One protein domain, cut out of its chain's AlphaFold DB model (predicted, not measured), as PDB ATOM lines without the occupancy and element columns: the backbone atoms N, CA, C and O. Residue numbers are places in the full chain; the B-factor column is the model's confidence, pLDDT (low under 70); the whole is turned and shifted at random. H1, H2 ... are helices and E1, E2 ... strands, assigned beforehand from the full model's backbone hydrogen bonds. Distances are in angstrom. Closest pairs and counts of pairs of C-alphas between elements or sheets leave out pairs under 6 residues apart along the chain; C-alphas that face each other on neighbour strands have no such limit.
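This is residues 530 to 595 of the 627 residues of an uncharacterized protein of Spirochaetes bacterium (UniProt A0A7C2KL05). A long two-stranded hairpin, E1 and E2, lies slanted over a small three-stranded sheet, E3, E4 and E5, the two only partly face to face, and a short helix, H1, sits beyond the end of E5, away from the hairpin. The E1 and E2 hairpin lies along much of the longest axis. The 66 printed residues hold five named strands and then one named helix, in the order E1, E2, E3, E4, E5, H1, and the class is mostly strand. E1 and E2 are antiparallel, and so is the sheet E3, E4, E5, in that order. The whole is loose, with a radius of gyration of the C-alphas of 13.9 A, and flat, spanning 43 by 34 by 13 A.

E1, residues 534 to 542, begins with C-alpha 534 at (200.165, 198.294, 149.653) and is 25.9 A long. E2, residues 549 to 558, is 24.6 A long and bends by 64 degrees at residue 552. E3, residues 563 to 565, is 6.7 A long. E4, residues 568 to 575, measures 20.5 A, and E5, residues 583 to 589, measures 19.7 A. H1, residues 592 to 595, is 5.3 A long and ends with C-alpha 595 at (174.464, 187.077, 153.687).

E1 and E2 form a hairpin, their directions 159 degrees apart, with N 537 and O 555 at 2.9 A. The closest C-alphas of E2 and E3 are those of Val 557 and Met 563, 5.8 A apart. Those of E2 and E4 are Gln 558 and Gln 572, also 5.8 A. Those of E1 and E5 are Ser 535 and Ser 583, 6.9 A. E2 and E5 are apart. E3, E4 and E5 make a meander, each strand the antiparallel neighbour of the one before, with E3 and E5 as edge strands. In the E3 and E4 hairpin, at 148 degrees, N 570 and O 563 are 2.8 A apart. In the E4 and E5 hairpin, at 154 degrees, N 571 and O 586 are 2.8 A apart. H1 is not on this sheet and is apart from E1, E2, E3 and E4. It is too short for an O i to N i+4 pair; its one O i to N i+3 pair is within hydrogen-bond range.

The C-alphas farthest apart, of Lys 531 and Thr 545, are 43.6 A apart. The printed part has no cut and no long link. The mean pLDDT of the printed part is 77.0; residues 530 to 533, 559 and 576 to 580 are under 70.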
ATOM      1  N   THR A 530     206.064 201.881 158.993       46.59
ATOM      2  CA  THR A 530     205.155 201.933 157.844       46.59
ATOM      3  C   THR A 530     203.754 201.503 158.287       46.59
ATOM      4  O   THR A 530     203.524 200.335 158.581       46.59
ATOM      5  N   LYS A 531     202.823 202.459 158.414       47.78
ATOM      6  CA  LYS A 531     201.516 202.205 159.059       47.78
ATOM      7  C   LYS A 531     200.614 201.266 158.261       47.78
ATOM      8  O   LYS A 531     199.803 200.561 158.847       47.78
ATOM      9  N   HIS A 532     200.715 201.334 156.939       52.66
ATOM     10  CA  HIS A 532     199.948 200.535 155.997       52.66
ATOM     11  C   HIS A 532     200.856 200.203 154.827       52.66
ATOM     12  O   HIS A 532     201.539 201.087 154.303       52.66
ATOM     13  N   TRP A 533     200.833 198.941 154.436       69.44
ATOM     14  CA  TRP A 533     201.485 198.454 153.237       69.44
ATOM     15  C   TRP A 533     200.465 198.389 152.103       69.44
ATOM     16  O   TRP A 533     199.256 198.466 152.334       69.44
ATOM     17  N   LYS A 534     200.966 198.344 150.873       76.75
ATOM     18  CA  LYS A 534     200.165 198.294 149.653       76.75
ATOM     19  C   LYS A 534     200.827 197.317 148.704       76.75
ATOM     20  O   LYS A 534     202.033 197.412 148.493       76.75
ATOM     21  N   SER A 535     200.048 196.425 148.118       76.19
ATOM     22  CA  SER A 535     200.537 195.457 147.140       76.19
ATOM     23  C   SER A 535     199.595 195.434 145.953       76.19
ATOM     24  O   SER A 535     198.380 195.439 146.131       76.19
ATOM     25  N   TYR A 536     200.146 195.417 144.745       81.69
ATOM     26  CA  TYR A 536     199.359 195.173 143.542       81.69
ATOM     27  C   TYR A 536     199.349 193.670 143.288       81.69
ATOM     28  O   TYR A 536     200.407 193.072 143.118       81.69
ATOM     29  N   LEU A 537     198.162 193.071 143.294       80.50
ATOM     30  CA  LEU A 537     197.963 191.681 142.910       80.50
ATOM     31  C   LEU A 537     197.357 191.631 141.515       80.50
ATOM     32  O   LEU A 537     196.429 192.381 141.213       80.50
ATOM     33  N   SER A 538     197.863 190.711 140.703       84.25
ATOM     34  CA  SER A 538     197.254 190.301 139.444       84.25
ATOM     35  C   SER A 538     196.798 188.856 139.594       84.25
ATOM     36  O   SER A 538     197.597 188.000 139.970       84.25
ATOM     37  N   VAL A 539     195.529 188.582 139.306       82.31
ATOM     38  CA  VAL A 539     195.019 187.219 139.163       82.31
ATOM     39  C   VAL A 539     195.169 186.821 137.702       82.31
ATOM     40  O   VAL A 539     194.613 187.465 136.808       82.31
ATOM     41  N   LEU A 540     195.955 185.773 137.486       84.88
ATOM     42  CA  LEU A 540     196.154 185.121 136.202       84.88
ATOM     43  C   LEU A 540     195.168 183.953 136.096       84.88
ATOM     44  O   LEU A 540     195.047 183.173 137.039       84.88
ATOM     45  N   GLU A 541     194.502 183.818 134.956       82.12
ATOM     46  CA  GLU A 541     193.844 182.570 134.564       82.12
ATOM     47  C   GLU A 541     194.433 182.101 133.239       82.12
ATOM     48  O   GLU A 541     194.733 182.910 132.359       82.12
ATOM     49  N   GLU A 542     194.570 180.791 133.095       85.81
ATOM     50  CA  GLU A 542     194.989 180.163 131.851       85.81
ATOM     51  C   GLU A 542     193.909 180.344 130.775       85.81
ATOM     52  O   GLU A 542     192.738 179.994 130.967       85.81
ATOM     53  N   ASP A 543     194.292 180.913 129.634       82.75
ATOM     54  CA  ASP A 543     193.437 180.943 128.461       82.75
ATOM     55  C   ASP A 543     193.370 179.539 127.858       82.75
ATOM     56  O   ASP A 543     194.349 179.009 127.336       82.75
ATOM     57  N   LYS A 544     192.182 178.933 127.909       81.50
ATOM     58  CA  LYS A 544     191.946 177.555 127.456       81.50
ATOM     59  C   LYS A 544     192.169 177.337 125.954       81.50
ATOM     60  O   LYS A 544     192.098 176.194 125.514       81.50
ATOM     61  N   THR A 545     192.372 178.397 125.171       76.69
ATOM     62  CA  THR A 545     192.634 178.313 123.727       76.69
ATOM     63  C   THR A 545     194.115 178.428 123.371       76.69
ATOM     64  O   THR A 545     194.530 177.825 122.384       76.69
ATOM     65  N   THR A 546     194.918 179.143 124.168       77.19
ATOM     66  CA  THR A 546     196.359 179.347 123.912       77.19
ATOM     67  C   THR A 546     197.277 178.677 124.936       77.19
ATOM     68  O   THR A 546     198.466 178.530 124.668       77.19
ATOM     69  N   GLY A 547     196.760 178.271 126.100       79.12
ATOM     70  CA  GLY A 547     197.549 177.778 127.237       79.12
ATOM     71  C   GLY A 547     198.322 178.879 127.979       79.12
ATOM     72  O   GLY A 547     199.087 178.594 128.899       79.12
ATOM     73  N   GLU A 548     198.159 180.148 127.594       74.06
ATOM     74  CA  GLU A 548     198.882 181.260 128.210       74.06
ATOM     75  C   GLU A 548     198.168 181.784 129.461       74.06
ATOM     76  O   GLU A 548     196.944 181.897 129.516       74.06
ATOM     77  N   SER A 549     198.939 182.159 130.484       71.62
ATOM     78  CA  SER A 549     198.407 182.811 131.686       71.62
ATOM     79  C   SER A 549     198.070 184.279 131.409       71.62
ATOM     80  O   SER A 549     198.960 185.125 131.336       71.62
ATOM     81  N   VAL A 550     196.780 184.598 131.305       78.19
ATOM     82  CA  VAL A 550     196.273 185.947 131.020       78.19
ATOM     83  C   VAL A 550     195.793 186.618 132.308       78.19
ATOM     84  O   VAL A 550     195.067 186.023 133.103       78.19
ATOM     85  N   VAL A 551     196.157 187.887 132.520       79.12
ATOM     86  CA  VAL A 551     195.660 188.674 133.664       79.12
ATOM     87  C   VAL A 551     194.160 188.927 133.491       79.12
ATOM     88  O   VAL A 551     193.755 189.661 132.592       79.12
ATOM     89  N   LYS A 552     193.330 188.346 134.364       81.81
ATOM     90  CA  LYS A 552     191.869 188.550 134.368       81.81
ATOM     91  C   LYS A 552     191.414 189.637 135.331       81.81
ATOM     92  O   LYS A 552     190.403 190.289 135.092       81.81
ATOM     93  N   ALA A 553     192.161 189.853 136.410       74.69
ATOM     94  CA  ALA A 553     191.916 190.948 137.337       74.69
ATOM     95  C   ALA A 553     193.225 191.483 137.904       74.69
ATOM     96  O   ALA A 553     194.161 190.727 138.156       74.69
ATOM     97  N   GLN A 554     193.264 192.784 138.168       82.94
ATOM     98  CA  GLN A 554     194.359 193.428 138.878       82.94
ATOM     99  C   GLN A 554     193.783 194.396 139.909       82.94
ATOM    100  O   GLN A 554     192.826 195.118 139.626       82.94
ATOM    101  N   GLY A 555     194.342 194.405 141.117       73.88
ATOM    102  CA  GLY A 555     193.834 195.210 142.221       73.88
ATOM    103  C   GLY A 555     194.912 195.552 143.239       73.88
ATOM    104  O   GLY A 555     195.897 194.833 143.402       73.88
ATOM    105  N   MET A 556     194.728 196.673 143.935       80.75
ATOM    106  CA  MET A 556     195.578 197.042 145.065       80.75
ATOM    107  C   MET A 556     194.982 196.463 146.350       80.75
ATOM    108  O   MET A 556     193.866 196.818 146.724       80.75
ATOM    109  N   VAL A 557     195.739 195.619 147.046       76.38
ATOM    110  CA  VAL A 557     195.413 195.123 148.387       76.38
ATOM    111  C   VAL A 557     196.176 195.945 149.421       76.38
ATOM    112  O   VAL A 557     197.352 196.270 149.240       76.38
ATOM    113  N   GLN A 558     195.502 196.290 150.515       80.38
ATOM    114  CA  GLN A 558     196.114 196.890 151.700       80.38
ATOM    115  C   GLN A 558     195.375 196.448 152.967       80.38
ATOM    116  O   GLN A 558     194.305 195.839 152.899       80.38
ATOM    117  N   LEU A 559     195.925 196.773 154.138       66.81
ATOM    118  CA  LEU A 559     195.290 196.491 155.430       66.81
ATOM    119  C   LEU A 559     193.823 196.979 155.448       66.81
ATOM    120  O   LEU A 559     193.557 198.156 155.203       66.81
ATOM    121  N   ASN A 560     192.890 196.076 155.764       72.25
ATOM    122  CA  ASN A 560     191.433 196.286 155.765       72.25
ATOM    123  C   ASN A 560     190.791 196.625 154.398       72.25
ATOM    124  O   ASN A 560     189.639 197.050 154.360       72.25
ATOM    125  N   GLN A 561     191.495 196.420 153.281       80.56
ATOM    126  CA  GLN A 561     190.924 196.454 151.930       80.56
ATOM    127  C   GLN A 561     191.376 195.217 151.143       80.56
ATOM    128  O   GLN A 561     192.401 195.269 150.452       80.56
ATOM    129  N   PRO A 562     190.650 194.092 151.272       83.25
ATOM    130  CA  PRO A 562     190.903 192.915 150.460       83.25
ATOM    131  C   PRO A 562     190.464 193.132 149.009       83.25
ATOM    132  O   PRO A 562     189.483 193.825 148.737       83.25
ATOM    133  N   MET A 563     191.158 192.481 148.079       86.00
ATOM    134  CA  MET A 563     190.672 192.308 146.708       86.00
ATOM    135  C   MET A 563     189.698 191.126 146.682       86.00
ATOM    136  O   MET A 563     189.931 190.130 147.360       86.00
ATOM    137  N   TYR A 564     188.619 191.221 145.903       83.25
ATOM    138  CA  TYR A 564     187.693 190.110 145.667       83.25
ATOM    139  C   TYR A 564     187.792 189.645 144.218       83.25
ATOM    140  O   TYR A 564     187.711 190.464 143.302       83.25
ATOM    141  N   TYR A 565     187.938 188.338 144.009       85.19
ATOM    142  CA  TYR A 565     187.897 187.727 142.685       85.19
ATOM    143  C   TYR A 565     187.440 186.265 142.773       85.19
ATOM    144  O   TYR A 565     187.868 185.532 143.662       85.19
ATOM    145  N   GLY A 566     186.556 185.827 141.869       81.56
ATOM    146  CA  GLY A 566     186.160 184.415 141.744       81.56
ATOM    147  C   GLY A 566     185.529 183.766 142.990       81.56
ATOM    148  O   GLY A 566     185.574 182.547 143.125       81.56
ATOM    149  N   GLY A 567     184.973 184.546 143.926       80.69
ATOM    150  CA  GLY A 567     184.472 184.038 145.215       80.69
ATOM    151  C   GLY A 567     185.484 184.078 146.365       80.69
ATOM    152  O   GLY A 567     185.119 183.756 147.498       80.69
ATOM    153  N   TYR A 568     186.724 184.488 146.097       82.00
ATOM    154  CA  TYR A 568     187.816 184.566 147.063       82.00
ATOM    155  C   TYR A 568     188.142 186.012 147.434       82.00
ATOM    156  O   TYR A 568     188.099 186.915 146.597       82.00
ATOM    157  N   TRP A 569     188.509 186.204 148.695       82.88
ATOM    158  CA  TRP A 569     188.998 187.451 149.262       82.88
ATOM    159  C   TRP A 569     190.497 187.333 149.542       82.88
ATOM    160  O   TRP A 569     190.941 186.419 150.239       82.88
ATOM    161  N   PHE A 570     191.265 188.274 149.003       85.38
ATOM    162  CA  PHE A 570     192.719 188.349 149.098       85.38
ATOM    163  C   PHE A 570     193.090 189.461 150.080       85.38
ATOM    164  O   PHE A 570     192.970 190.646 149.763       85.38
ATOM    165  N   TYR A 571     193.524 189.082 151.279       82.75
ATOM    166  CA  TYR A 571     193.900 189.981 152.371       82.75
ATOM    167  C   TYR A 571     195.418 190.113 152.463       82.75
ATOM    168  O   TYR A 571     196.129 189.115 152.384       82.75
ATOM    169  N   GLN A 572     195.928 191.311 152.744       82.38
ATOM    170  CA  GLN A 572     197.315 191.455 153.183       82.38
ATOM    171  C   GLN A 572     197.421 191.064 154.663       82.38
ATOM    172  O   GLN A 572     196.847 191.734 155.523       82.38
ATOM    173  N   THR A 573     198.142 189.982 154.954       79.31
ATOM    174  CA  THR A 573     198.299 189.421 156.304       79.31
ATOM    175  C   THR A 573     199.577 189.891 156.992       79.31
ATOM    176  O   THR A 573     199.581 190.058 158.210       79.31
ATOM    177  N   ASN A 574     200.651 190.152 156.240       74.00
ATOM    178  CA  ASN A 574     201.876 190.761 156.758       74.00
ATOM    179  C   ASN A 574     202.669 191.507 155.658       74.00
ATOM    180  O   ASN A 574     202.342 191.446 154.474       74.00
ATOM    181  N   ALA A 575     203.711 192.222 156.080       74.75
ATOM    182  CA  ALA A 575     204.744 192.832 155.239       74.75
ATOM    183  C   ALA A 575     205.992 193.094 156.105       74.75
ATOM    184  O   ALA A 575     205.897 193.064 157.338       74.75
ATOM    185  N   ARG A 576     207.157 193.343 155.495       69.31
ATOM    186  CA  ARG A 576     208.441 193.522 156.202       69.31
ATOM    187  C   ARG A 576     208.987 194.933 156.000       69.31
ATOM    188  O   ARG A 576     208.978 195.449 154.894       69.31
ATOM    189  N   VAL A 577     209.483 195.567 157.066       63.12
ATOM    190  CA  VAL A 577     210.051 196.932 156.985       63.12
ATOM    191  C   VAL A 577     211.446 196.903 156.354       63.12
ATOM    192  O   VAL A 577     211.854 197.846 155.684       63.12
ATOM    193  N   GLU A 578     212.154 195.802 156.569       59.38
ATOM    194  CA  GLU A 578     213.514 195.519 156.122       59.38
ATOM    195  C   GLU A 578     213.570 195.038 154.662       59.38
ATOM    196  O   GLU A 578     214.635 195.064 154.054       59.38
ATOM    197  N   ASP A 579     212.428 194.607 154.119       65.31
ATOM    198  CA  ASP A 579     212.265 193.998 152.796       65.31
ATOM    199  C   ASP A 579     210.955 194.525 152.166       65.31
ATOM    200  O   ASP A 579     209.902 193.898 152.314       65.31
ATOM    201  N   PRO A 580     210.984 195.728 151.550       67.38
ATOM    202  CA  PRO A 580     209.776 196.428 151.104       67.38
ATOM    203  C   PRO A 580     209.020 195.753 149.954       67.38
ATOM    204  O   PRO A 580     207.863 196.103 149.716       67.38
ATOM    205  N   ASP A 581     209.664 194.815 149.258       74.81
ATOM    206  CA  ASP A 581     209.089 194.075 148.133       74.81
ATOM    207  C   ASP A 581     208.323 192.818 148.603       74.81
ATOM    208  O   ASP A 581     207.578 192.209 147.833       74.81
ATOM    209  N   TYR A 582     208.435 192.449 149.888       78.31
ATOM    210  CA  TYR A 582     207.721 191.318 150.481       78.31
ATOM    211  C   TYR A 582     206.329 191.688 151.023       78.31
ATOM    212  O   TYR A 582     206.160 192.587 151.853       78.31
ATOM    213  N   SER A 583     205.329 190.887 150.646       78.81
ATOM    214  CA  SER A 583     203.956 190.973 151.148       78.81
ATOM    215  C   SER A 583     203.350 189.582 151.322       78.81
ATOM    216  O   SER A 583     203.328 188.787 150.383       78.81
ATOM    217  N   GLY A 584     202.848 189.280 152.519       80.88
ATOM    218  CA  GLY A 584     202.083 188.064 152.777       80.88
ATOM    219  C   GLY A 584     200.619 188.275 152.426       80.88
ATOM    220  O   GLY A 584     199.979 189.196 152.941       80.88
ATOM    221  N   ILE A 585     200.084 187.401 151.574       86.12
ATOM    222  CA  ILE A 585     198.684 187.412 151.149       86.12
ATOM    223  C   ILE A 585     197.978 186.178 151.717       86.12
ATOM    224  O   ILE A 585     198.395 185.049 151.473       86.12
ATOM    225  N   GLY A 586     196.909 186.397 152.480       81.50
ATOM    226  CA  GLY A 586     195.962 185.363 152.890       81.50
ATOM    227  C   GLY A 586     194.783 185.320 151.925       81.50
ATOM    228  O   GLY A 586     194.300 186.371 151.502       81.50
ATOM    229  N   VAL A 587     194.316 184.122 151.578       87.12
ATOM    230  CA  VAL A 587     193.220 183.922 150.620       87.12
ATOM    231  C   VAL A 587     192.119 183.105 151.284       87.12
ATOM    232  O   VAL A 587     192.314 181.925 151.567       87.12
ATOM    233  N   ASN A 588     190.959 183.724 151.509       78.94
ATOM    234  CA  ASN A 588     189.802 183.077 152.131       78.94
ATOM    235  C   ASN A 588     188.616 183.035 151.163       78.94
ATOM    236  O   ASN A 588     188.391 183.966 150.390       78.94
ATOM    237  N   ARG A 589     187.790 181.990 151.258       83.81
ATOM    238  CA  ARG A 589     186.489 181.916 150.582       83.81
ATOM    239  C   ARG A 589     185.386 182.153 151.609       83.81
ATOM    240  O   ARG A 589     185.109 181.276 152.420       83.81
ATOM    241  N   GLU A 590     184.753 183.325 151.575       75.38
ATOM    242  CA  GLU A 590     183.793 183.760 152.608       75.38
ATOM    243  C   GLU A 590     182.395 184.034 152.019       75.38
ATOM    244  O   GLU A 590     181.986 185.190 151.879       75.38
ATOM    245  N   PRO A 591     181.621 182.985 151.667       75.88
ATOM    246  CA  PRO A 591     180.276 183.145 151.107       75.88
ATOM    247  C   PRO A 591     179.258 183.663 152.135       75.88
ATOM    248  O   PRO A 591     178.265 184.274 151.755       75.88
ATOM    249  N   ALA A 592     179.499 183.470 153.436       77.88
ATOM    250  CA  ALA A 592     178.625 183.971 154.499       77.88
ATOM    251  C   ALA A 592     178.639 185.509 154.625       77.88
ATOM    252  O   ALA A 592     177.701 186.098 155.164       77.88
ATOM    253  N   LEU A 593     179.683 186.174 154.116       74.81
ATOM    254  CA  LEU A 593     179.859 187.616 154.265       74.81
ATOM    255  C   LEU A 593     178.802 188.417 153.484       74.81
ATOM    256  O   LEU A 593     178.314 189.435 153.972       74.81
ATOM    257  N   SER A 594     178.387 187.939 152.305       74.56
ATOM    258  CA  SER A 594     177.306 188.568 151.529       74.56
ATOM    259  C   SER A 594     175.952 188.462 152.238       74.56
ATOM    260  O   SER A 594     175.204 189.437 152.255       74.56
ATOM    261  N   ILE A 595     175.675 187.323 152.885       84.44
ATOM    262  CA  ILE A 595     174.464 187.077 153.687       84.44
ATOM    263  C   ILE A 595     174.416 188.019 154.901       84.44
ATOM    264  O   ILE A 595     173.369 188.582 155.221       84.44
TER     265      ILE A 595